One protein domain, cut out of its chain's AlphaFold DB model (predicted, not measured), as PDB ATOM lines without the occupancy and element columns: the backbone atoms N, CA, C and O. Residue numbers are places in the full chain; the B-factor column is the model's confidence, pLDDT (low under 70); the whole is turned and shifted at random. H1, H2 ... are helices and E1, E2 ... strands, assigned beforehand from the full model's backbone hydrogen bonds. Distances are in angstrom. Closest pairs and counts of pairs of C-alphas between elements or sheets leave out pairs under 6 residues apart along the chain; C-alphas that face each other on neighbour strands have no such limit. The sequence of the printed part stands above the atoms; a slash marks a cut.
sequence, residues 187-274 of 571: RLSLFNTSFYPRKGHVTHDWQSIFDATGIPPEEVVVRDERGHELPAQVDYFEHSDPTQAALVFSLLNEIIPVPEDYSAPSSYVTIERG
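AT A GLANCE: This is residues 187 to 274 of the 571 residues of an uncharacterized protein of Acidobacteria bacterium (UniProt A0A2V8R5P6). Two small antiparallel sheets of three strands each, E1 - E6 - E3 and E2 - E5 - E4, lie partly face to face with their strands crossed, as a loose sandwich that draws together where E3 meets E4. The short helix H1 sits toward one end and grazes both sheets; the links from E1 to E2 and from E5 to E6 loop out toward the other end. The printed part has 88 residues, with six named strands and one named helix in the order E1 E2 H1 E3 E4 E5 E6; the class is mostly strand, though under half of the residues are in named elements. The whole is compact, with a radius of gyration of the C-alphas of 13.4 A, and elongated, with spans of 40 by 25 by 20 A.

HOW THE PARTS SIT: E1, residues 187 to 191, is an edge strand and the antiparallel neighbour of E6, residues 267 to 273, with N 190 and O 267 2.8 A apart, within hydrogen-bond range. E2, residues 201 to 205, is antiparallel to E5, residues 245 to 250, at 156 degrees between directions, with N 202 and O 249 2.9 A apart. E1 and E2 are only just apart, their closest C-alphas 8.3 A from each other. H1, residues 207 to 213, only grazes the sheet E1 E6 E3 with residues 209 to 213, and the sheet E2 E5 E4 with residues 207 to 210; 2 of its 3 O i to N i+4 pairs are within hydrogen-bond range. E3, residues 220 to 223, is antiparallel to E6 at 147 degrees, with N 223 and O 270 2.9 A apart. The pairing of E6 is staggered: residues 267 to 270 pair with E1, residues 270 to 273 with E3. Between the sheets, the closest C-alphas of E3 and E4, residues 232 to 236, are those of Val 222 and Ala 232, 6.5 A apart. E4 and E5 form a hairpin, with N 233 and O 248 2.9 A apart. E5 and E6 are apart. The sheet E1 E6 E3 is only just strongly twisted, its C-alphas up to 4.1 A off the best plane.

IN THESE COORDINATES: E1 begins at C-alpha 187 (55.365, 19.326, 84.021) and is 13.0 A long. E2 measures 13.8 A, H1 9.9 A, E3 10.1 A and E4 13.5 A. E5 runs 16.8 A from C-alpha 245 (63.451, 6.985, 95.159). E6, the longest strand, runs 20.6 A and ends at C-alpha 273 (48.335, 9.061, 86.330).

THE WHOLE: The two C-alphas farthest apart are those of Phe 195 and Ser 240, 39.7 A. The printed part has no cut. The link from E5 to E6, residues 251 to 266, is long, and that from E2 to H1 is tight. The mean pLDDT of the printed part is 91.1; residues 239 to 243 are under 70.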
ATOM      1  N   ARG A 187      54.338  19.167  85.059       92.62
ATOM      2  CA  ARG A 187      55.365  19.326  84.021       92.62
ATOM      3  C   ARG A 187      56.759  19.405  84.618       92.62
ATOM      4  O   ARG A 187      57.039  20.278  85.437       92.62
ATOM      5  N   LEU A 188      57.655  18.567  84.107       94.75
ATOM      6  CA  LEU A 188      59.089  18.727  84.316       94.75
ATOM      7  C   LEU A 188      59.697  19.480  83.137       94.75
ATOM      8  O   LEU A 188      59.463  19.147  81.976       94.75
ATOM      9  N   SER A 189      60.498  20.492  83.453       95.19
ATOM     10  CA  SER A 189      61.326  21.215  82.491       95.19
ATOM     11  C   SER A 189      62.621  20.439  82.272       95.19
ATOM     12  O   SER A 189      63.299  20.115  83.245       95.19
ATOM     13  N   LEU A 190      62.961  20.145  81.018       96.25
ATOM     14  CA  LEU A 190      64.175  19.425  80.632       96.25
ATOM     15  C   LEU A 190      65.281  20.389  80.210       96.25
ATOM     16  O   LEU A 190      65.023  21.379  79.525       96.25
ATOM     17  N   PHE A 191      66.523  20.053  80.542       96.12
ATOM     18  CA  PHE A 191      67.694  20.853  80.213       96.12
ATOM     19  C   PHE A 191      68.807  19.967  79.663       96.12
ATOM     20  O   PHE A 191      69.225  18.986  80.284       96.12
ATOM     21  N   ASN A 192      69.309  20.350  78.496       96.12
ATOM     22  CA  ASN A 192      70.513  19.809  77.901       96.12
ATOM     23  C   ASN A 192      71.602  20.886  77.927       96.12
ATOM     24  O   ASN A 192      71.621  21.763  77.075       96.12
ATOM     25  N   THR A 193      72.512  20.818  78.895       91.94
ATOM     26  CA  THR A 193      73.619  21.779  79.056       91.94
ATOM     27  C   THR A 193      74.854  21.440  78.211       91.94
ATOM     28  O   THR A 193      75.905  22.057  78.375       91.94
ATOM     29  N   SER A 194      74.773  20.446  77.318       90.44
ATOM     30  CA  SER A 194      75.847  20.142  76.361       90.44
ATOM     31  C   SER A 194      75.915  21.161  75.216       90.44
ATOM     32  O   SER A 194      75.087  22.060  75.113       90.44
ATOM     33  N   PHE A 195      76.891  20.998  74.321       87.56
ATOM     34  CA  PHE A 195      77.061  21.839  73.133       87.56
ATOM     35  C   PHE A 195      76.320  21.320  71.884       87.56
ATOM     36  O   PHE A 195      76.437  21.918  70.817       87.56
ATOM     37  N   TYR A 196      75.572  20.214  71.982       94.00
ATOM     38  CA  TYR A 196      74.924  19.557  70.841       94.00
ATOM     39  C   TYR A 196      73.523  19.023  71.188       94.00
ATOM     40  O   TYR A 196      73.252  18.690  72.346       94.00
ATOM     41  N   PRO A 197      72.598  18.921  70.214       95.88
ATOM     42  CA  PRO A 197      71.350  18.194  70.409       95.88
ATOM     43  C   PRO A 197      71.643  16.730  70.736       95.88
ATOM     44  O   PRO A 197      72.496  16.108  70.107       95.88
ATOM     45  N   ARG A 198      70.949  16.181  71.733       94.94
ATOM     46  CA  ARG A 198      71.059  14.761  72.092       94.94
ATOM     47  C   ARG A 198      69.792  14.267  72.770       94.94
ATOM     48  O   ARG A 198      69.003  15.049  73.305       94.94
ATOM     49  N   LYS A 199      69.636  12.951  72.782       95.31
ATOM     50  CA  LYS A 199      68.689  12.216  73.625       95.31
ATOM     51  C   LYS A 199      69.457  11.496  74.735       95.31
ATOM     52  O   LYS A 199      70.682  11.535  74.755       95.31
ATOM     53  N   GLY A 200      68.755  10.831  75.642       95.38
ATOM     54  CA  GLY A 200      69.387  10.078  76.723       95.38
ATOM     55  C   GLY A 200      68.432   9.833  77.879       95.38
ATOM     56  O   GLY A 200      67.215   9.968  77.730       95.38
ATOM     57  N   HIS A 201      68.995   9.479  79.026       96.75
ATOM     58  CA  HIS A 201      68.247   9.239  80.254       96.75
ATOM     59  C   HIS A 201      68.191  10.510  81.103       96.75
ATOM     60  O   HIS A 201      69.155  11.273  81.152       96.75
ATOM     61  N   VAL A 202      67.059  10.726  81.762       97.56
ATOM     62  CA  VAL A 202      66.822  11.833  82.690       97.56
ATOM     63  C   VAL A 202      66.397  11.228  84.018       97.56
ATOM     64  O   VAL A 202      65.480  10.406  84.043       97.56
ATOM     65  N   THR A 203      67.043  11.648  85.103       95.75
ATOM     66  CA  THR A 203      66.730  11.220  86.472       95.75
ATOM     67  C   THR A 203      66.252  12.426  87.275       95.75
ATOM     68  O   THR A 203      66.834  13.508  87.174       95.75
ATOM     69  N   HIS A 204      65.206  12.256  88.081       95.19
ATOM     70  CA  HIS A 204      64.732  13.274  89.013       95.19
ATOM     71  C   HIS A 204      64.264  12.644  90.327       95.19
ATOM     72  O   HIS A 204      63.853  11.486  90.344       95.19
ATOM     73  N   ASP A 205      64.328  13.411  91.414       92.94
ATOM     74  CA  ASP A 205      63.811  12.996  92.718       92.94
ATOM     75  C   ASP A 205      62.328  12.613  92.611       92.94
ATOM     76  O   ASP A 205      61.532  13.342  92.014       92.94
ATOM     77  N   TRP A 206      61.964  11.456  93.164       93.50
ATOM     78  CA  TRP A 206      60.582  10.994  93.132       93.50
ATOM     79  C   TRP A 206      59.720  11.678  94.191       93.50
ATOM     80  O   TRP A 206      58.560  11.975  93.908       93.50
ATOM     81  N   GLN A 207      60.264  11.968  95.377       91.00
ATOM     82  CA  GLN A 207      59.474  12.500  96.491       91.00
ATOM     83  C   GLN A 207      58.820  13.839  96.118       91.00
ATOM     84  O   GLN A 207      57.613  14.002  96.276       91.00
ATOM     85  N   SER A 208      59.577  14.742  95.492       90.50
ATOM     86  CA  SER A 208      59.089  16.037  94.997       90.50
ATOM     87  C   SER A 208      57.979  15.917  93.937       90.50
ATOM     88  O   SER A 208      57.160  16.824  93.788       90.50
ATOM     89  N   ILE A 209      57.941  14.814  93.180       91.69
ATOM     90  CA  ILE A 209      56.896  14.526  92.183       91.69
ATOM     91  C   ILE A 209      55.672  13.917  92.873       91.69
ATOM     92  O   ILE A 209      54.540  14.308  92.585       91.69
ATOM     93  N   PHE A 210      55.886  12.988  93.805       91.00
ATOM     94  CA  PHE A 210      54.827  12.367  94.591       91.00
ATOM     95  C   PHE A 210      54.066  13.403  95.428       91.00
ATOM     96  O   PHE A 210      52.842  13.464  95.344       91.00
ATOM     97  N   ASP A 211      54.774  14.280  96.143       90.19
ATOM     98  CA  ASP A 211      54.184  15.334  96.980       90.19
ATOM     99  C   ASP A 211      53.311  16.307  96.172       90.19
ATOM    100  O   ASP A 211      52.289  16.793  96.660       90.19
ATOM    101  N   ALA A 212      53.685  16.575  94.917       90.19
ATOM    102  CA  ALA A 212      52.968  17.495  94.042       90.19
ATOM    103  C   ALA A 212      51.804  16.856  93.259       90.19
ATOM    104  O   ALA A 212      50.956  17.583  92.738       90.19
ATOM    105  N   THR A 213      51.758  15.523  93.133       91.31
ATOM    106  CA  THR A 213      50.817  14.833  92.224       91.31
ATOM    107  C   THR A 213      49.976  13.732  92.870       91.31
ATOM    108  O   THR A 213      48.911  13.391  92.348       91.31
ATOM    109  N   GLY A 214      50.441  13.135  93.969       91.19
ATOM    110  CA  GLY A 214      49.850  11.945  94.584       91.19
ATOM    111  C   GLY A 214      49.785  10.719  93.660       91.19
ATOM    112  O   GLY A 214      48.991   9.811  93.920       91.19
ATOM    113  N   ILE A 215      50.539  10.701  92.554       91.81
ATOM    114  CA  ILE A 215      50.597   9.575  91.611       91.81
ATOM    115  C   ILE A 215      51.448   8.469  92.244       91.81
ATOM    116  O   ILE A 215      52.600   8.739  92.579       91.81
ATOM    117  N   PRO A 216      50.934   7.242  92.426       91.06
ATOM    118  CA  PRO A 216      51.748   6.156  92.946       91.06
ATOM    119  C   PRO A 216      52.759   5.674  91.878       91.06
ATOM    120  O   PRO A 216      52.473   5.771  90.681       91.06
ATOM    121  N   PRO A 217      53.938   5.163  92.282       91.25
ATOM    122  CA  PRO A 217      55.030   4.764  91.382       91.25
ATOM    123  C   PRO A 217      54.628   3.848  90.218       91.25
ATOM    124  O   PRO A 217      55.158   3.967  89.118       91.25
ATOM    125  N   GLU A 218      53.681   2.944  90.451       91.31
ATOM    126  CA  GLU A 218      53.173   1.965  89.491       91.31
ATOM    127  C   GLU A 218      52.160   2.529  88.474       91.31
ATOM    128  O   GLU A 218      51.897   1.885  87.458       91.31
ATOM    129  N   GLU A 219      51.623   3.732  88.709       94.31
ATOM    130  CA  GLU A 219      50.688   4.432  87.811       94.31
ATOM    131  C   GLU A 219      51.342   5.622  87.078       94.31
ATOM    132  O   GLU A 219      50.646   6.402  86.422       94.31
ATOM    133  N   VAL A 220      52.666   5.807  87.187       94.94
ATOM    134  CA  VAL A 220      53.346   6.959  86.577       94.94
ATOM    135  C   VAL A 220      53.511   6.798  85.066       94.94
ATOM    136  O   VAL A 220      54.186   5.893  84.577       94.94
ATOM    137  N   VAL A 221      52.936   7.729  84.306       97.12
ATOM    138  CA  VAL A 221      53.113   7.815  82.853       97.12
ATOM    139  C   VAL A 221      53.812   9.128  82.515       97.12
ATOM    140  O   VAL A 221      53.386  10.200  82.940       97.12
ATOM    141  N   VAL A 222      54.897   9.044  81.739       97.62
ATOM    142  CA  VAL A 222      55.680  10.205  81.287       97.62
ATOM    143  C   VAL A 222      55.493  10.380  79.782       97.62
ATOM    144  O   VAL A 222      55.733   9.447  79.014       97.62
ATOM    145  N   ARG A 223      55.088  11.578  79.343       97.06
ATOM    146  CA  ARG A 223      54.891  11.920  77.925       97.06
ATOM    147  C   ARG A 223      55.804  13.043  77.454       97.06
ATOM    148  O   ARG A 223      56.015  14.012  78.184       97.06
ATOM    149  N   ASP A 224      56.279  12.944  76.212       95.50
ATOM    150  CA  ASP A 224      56.915  14.060  75.503       95.50
ATOM    151  C   ASP A 224      55.904  15.177  75.159       95.50
ATOM    152  O   ASP A 224      54.690  15.018  75.306       95.50
ATOM    153  N   GLU A 225      56.390  16.321  74.668       91.19
ATOM    154  CA  GLU A 225      55.544  17.457  74.254       91.19
ATOM    155  C   GLU A 225      54.527  17.123  73.149       91.19
ATOM    156  O   GLU A 225      53.565  17.864  72.947       91.19
ATOM    157  N   ARG A 226      54.733  16.021  72.421       92.06
ATOM    158  CA  ARG A 226      53.852  15.542  71.349       92.06
ATOM    159  C   ARG A 226      52.831  14.514  71.862       92.06
ATOM    160  O   ARG A 226      52.017  14.035  71.077       92.06
ATOM    161  N   GLY A 227      52.856  14.184  73.156       92.75
ATOM    162  CA  GLY A 227      51.969  13.213  73.800       92.75
ATOM    163  C   GLY A 227      52.424  11.753  73.690       92.75
ATOM    164  O   GLY A 227      51.709  10.857  74.154       92.75
ATOM    165  N   HIS A 228      53.598  11.473  73.112       95.44
ATOM    166  CA  HIS A 228      54.120  10.109  73.059       95.44
ATOM    167  C   HIS A 228      54.615   9.683  74.434       95.44
ATOM    168  O   HIS A 228      55.365  10.401  75.092       95.44
ATOM    169  N   GLU A 229      54.231   8.480  74.838       97.44
ATOM    170  CA  GLU A 229      54.707   7.878  76.073       97.44
ATOM    171  C   GLU A 229      56.178   7.461  75.966       97.44
ATOM    172  O   GLU A 229      56.590   6.811  74.997       97.44
ATOM    173  N   LEU A 230      56.957   7.828  76.981       97.94
ATOM    174  CA  LEU A 230      58.379   7.537  77.100       97.94
ATOM    175  C   LEU A 230      58.617   6.301  77.988       97.94
ATOM    176  O   LEU A 230      57.836   6.046  78.905       97.94
ATOM    177  N   PRO A 231      59.707   5.540  77.776       97.81
ATOM    178  CA  PRO A 231      60.154   4.538  78.739       97.81
ATOM    179  C   PRO A 231      60.468   5.224  80.072       97.81
ATOM    180  O   PRO A 231      61.358   6.074  80.109       97.81
ATOM    181  N   ALA A 232      59.756   4.861  81.139       97.62
ATOM    182  CA  ALA A 232      59.901   5.436  82.474       97.62
ATOM    183  C   ALA A 232      59.748   4.369  83.571       97.62
ATOM    184  O   ALA A 232      59.055   3.372  83.374       97.62
ATOM    185  N   GLN A 233      60.403   4.581  84.712       96.25
ATOM    186  CA  GLN A 233      60.271   3.781  85.934       96.25
ATOM    187  C   GLN A 233      60.631   4.624  87.162       96.25
ATOM    188  O   GLN A 233      61.349   5.618  87.040       96.25
ATOM    189  N   VAL A 234      60.187   4.196  88.343       95.12
ATOM    190  CA  VAL A 234      60.681   4.711  89.625       95.12
ATOM    191  C   VAL A 234      61.649   3.687  90.210       95.12
ATOM    192  O   VAL A 234      61.290   2.523  90.385       95.12
ATOM    193  N   ASP A 235      62.878   4.110  90.489       93.31
ATOM    194  CA  ASP A 235      63.889   3.290  91.152       93.31
ATOM    195  C   ASP A 235      63.929   3.561  92.650       93.31
ATOM    196  O   ASP A 235      63.784   4.705  93.071       93.31
ATOM    197  N   TYR A 236      64.209   2.518  93.433       88.31
ATOM    198  CA  TYR A 236      64.355   2.578  94.888       88.31
ATOM    199  C   TYR A 236      65.792   2.250  95.295       88.31
ATOM    200  O   TYR A 236      66.289   1.148  95.030       88.31
ATOM    201  N   PHE A 237      66.455   3.180  95.979       82.31
ATOM    202  CA  PHE A 237      67.841   3.000  96.419       82.31
ATOM    203  C   PHE A 237      67.945   2.276  97.769       82.31
ATOM    204  O   PHE A 237      68.952   1.614  98.020       82.31
ATOM    205  N   GLU A 238      66.880   2.298  98.577       77.06
ATOM    206  CA  GLU A 238      66.748   1.533  99.819       77.06
ATOM    207  C   GLU A 238      65.368   0.847  99.889       77.06
ATOM    208  O   GLU A 238      64.336   1.470  99.666       77.06
ATOM    209  N   HIS A 239      65.330  -0.458 100.191       58.00
ATOM    210  CA  HIS A 239      64.117  -1.301 100.103       58.00
ATOM    211  C   HIS A 239      63.008  -0.954 101.123       58.00
ATOM    212  O   HIS A 239      61.940  -1.562 101.107       58.00
ATOM    213  N   SER A 240      63.256   0.017 102.005       48.72
ATOM    214  CA  SER A 240      62.381   0.386 103.124       48.72
ATOM    215  C   SER A 240      62.029   1.876 103.165       48.72
ATOM    216  O   SER A 240      61.296   2.283 104.065       48.72
ATOM    217  N   ASP A 241      62.567   2.690 102.251       60.59
ATOM    218  CA  ASP A 241      62.477   4.150 102.317       60.59
ATOM    219  C   ASP A 241      62.022   4.745 100.970       60.59
ATOM    220  O   ASP A 241      62.833   4.891 100.051       60.59
ATOM    221  N   PRO A 242      60.730   5.102 100.819       56.12
ATOM    222  CA  PRO A 242      60.222   5.707  99.592       56.12
ATOM    223  C   PRO A 242      60.747   7.132  99.356       56.12
ATOM    224  O   PRO A 242      60.614   7.623  98.237       56.12
ATOM    225  N   THR A 243      61.368   7.776 100.357       65.94
ATOM    226  CA  THR A 243      62.039   9.076 100.173       65.94
ATOM    227  C   THR A 243      63.377   8.930  99.439       65.94
ATOM    228  O   THR A 243      63.874   9.889  98.857       65.94
ATOM    229  N   GLN A 244      63.935   7.713  99.386       79.44
ATOM    230  CA  GLN A 244      65.107   7.357  98.586       79.44
ATOM    231  C   GLN A 244      64.682   6.688  97.272       79.44
ATOM    232  O   GLN A 244      65.054   5.546  96.972       79.44
ATOM    233  N   ALA A 245      63.902   7.419  96.473       90.56
ATOM    234  CA  ALA A 245      63.451   6.985  95.159       90.56
ATOM    235  C   ALA A 245      63.660   8.063  94.084       90.56
ATOM    236  O   ALA A 245      63.632   9.260  94.365       90.56
ATOM    237  N   ALA A 246      63.849   7.642  92.834       94.06
ATOM    238  CA  ALA A 246      63.986   8.549  91.697       94.06
ATOM    239  C   ALA A 246      63.161   8.087  90.498       94.06
ATOM    240  O   ALA A 246      63.212   6.920  90.108       94.06
ATOM    241  N   LEU A 247      62.461   9.026  89.861       96.50
ATOM    242  CA  LEU A 247      61.928   8.824  88.521       96.50
ATOM    243  C   LEU A 247      63.092   8.839  87.530       96.50
ATOM    244  O   LEU A 247      63.836   9.819  87.468       96.50
ATOM    245  N   VAL A 248      63.205   7.802  86.708       97.56
ATOM    246  CA  VAL A 248      64.102   7.790  85.551       97.56
ATOM    247  C   VAL A 248      63.305   7.521  84.278       97.56
ATOM    248  O   VAL A 248      62.452   6.634  84.235       97.56
ATOM    249  N   PHE A 249      63.571   8.289  83.224       98.12
ATOM    250  CA  PHE A 249      62.935   8.120  81.918       98.12
ATOM    251  C   PHE A 249      63.913   8.346  80.766       98.12
ATOM    252  O   PHE A 249      64.957   8.976  80.923       98.12
ATOM    253  N   SER A 250      63.593   7.795  79.594       97.75
ATOM    254  CA  SER A 250      64.435   7.872  78.394       97.75
ATOM    255  C   SER A 250      63.794   8.735  77.317       97.75
ATOM    256  O   SER A 250      62.688   8.448  76.859       97.75
ATOM    257  N   LEU A 251      64.508   9.758  76.856       97.44
ATOM    258  CA  LEU A 251      64.087  10.557  75.711       97.44
ATOM    259  C   LEU A 251      64.277   9.749  74.422       97.44
ATOM    260  O   LEU A 251      65.366   9.250  74.138       97.44
ATOM    261  N   LEU A 252      63.215   9.630  73.624       94.81
ATOM    262  CA  LEU A 252      63.270   8.957  72.321       94.81
ATOM    263  C   LEU A 252      63.780   9.888  71.208       94.81
ATOM    264  O   LEU A 252      64.416   9.424  70.259       94.81
ATOM    265  N   ASN A 253      63.531  11.190  71.360       95.00
ATOM    266  CA  ASN A 253      63.935  12.266  70.457       95.00
ATOM    267  C   ASN A 253      65.030  13.126  71.105       95.00
ATOM    268  O   ASN A 253      65.140  13.182  72.329       95.00
ATOM    269  N   GLU A 254      65.828  13.802  70.282       96.06
ATOM    270  CA  GLU A 254      66.851  14.738  70.752       96.06
ATOM    271  C   GLU A 254      66.234  16.056  71.228       96.06
ATOM    272  O   GLU A 254      65.255  16.534  70.650       96.06
ATOM    273  N   ILE A 255      66.834  16.663  72.256       95.81
ATOM    274  CA  ILE A 255      66.486  18.006  72.732       95.81
ATOM    275  C   ILE A 255      67.675  18.958  72.552       95.81
ATOM    276  O   ILE A 255      68.837  18.579  72.735       95.81
ATOM    277  N   ILE A 256      67.380  20.201  72.171       95.25
ATOM    278  CA  ILE A 256      68.386  21.215  71.831       95.25
ATOM    279  C   ILE A 256      69.230  21.638  73.046       95.25
ATOM    280  O   ILE A 256      68.725  21.610  74.172       95.25
ATOM    281  N   PRO A 257      70.495  22.042  72.849       94.81
ATOM    282  CA  PRO A 257      71.321  22.568  73.929       94.81
ATOM    283  C   PRO A 257      70.795  23.919  74.446       94.81
ATOM    284  O   PRO A 257      70.240  24.711  73.682       94.81
ATOM    285  N   VAL A 258      70.980  24.184  75.740       92.62
ATOM    286  CA  VAL A 258      70.610  25.430  76.437       92.62
ATOM    287  C   VAL A 258      71.723  25.874  77.398       92.62
ATOM    288  O   VAL A 258      72.541  25.042  77.795       92.62
ATOM    289  N   PRO A 259      71.782  27.163  77.792       86.50
ATOM    290  CA  PRO A 259      72.825  27.657  78.688       86.50
ATOM    291  C   PRO A 259      72.828  26.979  80.069       86.50
ATOM    292  O   PRO A 259      71.790  26.590  80.607       86.50
ATOM    293  N   GLU A 260      74.015  26.895  80.673       83.06
ATOM    294  CA  GLU A 260      74.253  26.271  81.989       83.06
ATOM    295  C   GLU A 260      73.584  27.000  83.169       83.06
ATOM    296  O   GLU A 260      73.533  26.463  84.273       83.06
ATOM    297  N   ASP A 261      73.044  28.202  82.956       84.69
ATOM    298  CA  ASP A 261      72.297  28.960  83.966       84.69
ATOM    299  C   ASP A 261      70.857  28.451  84.181       84.69
ATOM    300  O   ASP A 261      70.182  28.884  85.116       84.69
ATOM    301  N   TYR A 262      70.390  27.500  83.357       83.94
ATOM    302  CA  TYR A 262      69.023  26.962  83.368       83.94
ATOM    303  C   TYR A 262      67.929  28.029  83.137       83.94
ATOM    304  O   TYR A 262      66.771  27.818  83.509       83.94
ATOM    305  N   SER A 263      68.267  29.160  82.508       85.31
ATOM    306  CA  SER A 263      67.349  30.278  82.226       85.31
ATOM    307  C   SER A 263      66.157  29.882  81.346       85.31
ATOM    308  O   SER A 263      65.026  30.308  81.591       85.31
ATOM    309  N   ALA A 264      66.390  29.024  80.350       88.88
ATOM    310  CA  ALA A 264      65.367  28.456  79.481       88.88
ATOM    311  C   ALA A 264      65.556  26.932  79.349       88.88
ATOM    312  O   ALA A 264      66.684  26.478  79.159       88.88
ATOM    313  N   PRO A 265      64.484  26.126  79.445       93.88
ATOM    314  CA  PRO A 265      64.570  24.690  79.221       93.88
ATOM    315  C   PRO A 265      64.595  24.339  77.734       93.88
ATOM    316  O   PRO A 265      63.990  25.019  76.905       93.88
ATOM    317  N   SER A 266      65.259  23.230  77.425       94.19
ATOM    318  CA  SER A 266      65.352  22.633  76.092       94.19
ATOM    319  C   SER A 266      64.016  22.081  75.596       94.19
ATOM    320  O   SER A 266      63.769  22.066  74.394       94.19
ATOM    321  N   SER A 267      63.211  21.541  76.517       94.81
ATOM    322  CA  SER A 267      61.923  20.886  76.265       94.81
ATOM    323  C   SER A 267      61.198  20.631  77.601       94.81
ATOM    324  O   SER A 267      61.708  20.994  78.664       94.81
ATOM    325  N   TYR A 268      60.034  19.986  77.580       94.88
ATOM    326  CA  TYR A 268      59.267  19.578  78.756       94.88
ATOM    327  C   TYR A 268      58.741  18.140  78.615       94.88
ATOM    328  O   TYR A 268      58.492  17.662  77.509       94.88
ATOM    329  N   VAL A 269      58.487  17.474  79.741       96.62
ATOM    330  CA  VAL A 269      57.636  16.271  79.792       96.62
ATOM    331  C   VAL A 269      56.439  16.502  80.697       96.62
ATOM    332  O   VAL A 269      56.514  17.268  81.660       96.62
ATOM    333  N   THR A 270      55.336  15.829  80.386       95.88
ATOM    334  CA  THR A 270      54.157  15.761  81.256       95.88
ATOM    335  C   THR A 270      54.183  14.457  82.039       95.88
ATOM    336  O   THR A 270      54.459  13.405  81.464       95.88
ATOM    337  N   ILE A 271      53.887  14.534  83.334       95.56
ATOM    338  CA  ILE A 271      53.656  13.389  84.212       95.56
ATOM    339  C   ILE A 271      52.160  13.322  84.506       95.56
ATOM    340  O   ILE A 271      51.550  14.310  84.921       95.56
ATOM    341  N   GLU A 272      51.576  12.151  84.284       94.31
ATOM    342  CA  GLU A 272      50.159  11.879  84.497       94.31
ATOM    343  C   GLU A 272      49.960  10.523  85.187       94.31
ATOM    344  O   GLU A 272      50.829   9.648  85.146       94.31
ATOM    345  N   ARG A 273      48.796  10.356  85.823       95.19
ATOM    346  CA  ARG A 273      48.335   9.061  86.330       95.19
ATOM    347  C   ARG A 273      47.786   8.243  85.164       95.19
ATOM    348  O   ARG A 273      46.906   8.724  84.451       95.19
ATOM    349  N   GLY A 274      48.236   7.007  85.005       93.69
ATOM    350  CA  GLY A 274      47.737   6.108  83.969       93.69
ATOM    351  C   GLY A 274      48.165   4.661  84.183       93.69
ATOM    352  O   GLY A 274      48.607   4.278  85.260       93.69
TER     353      GLY A 274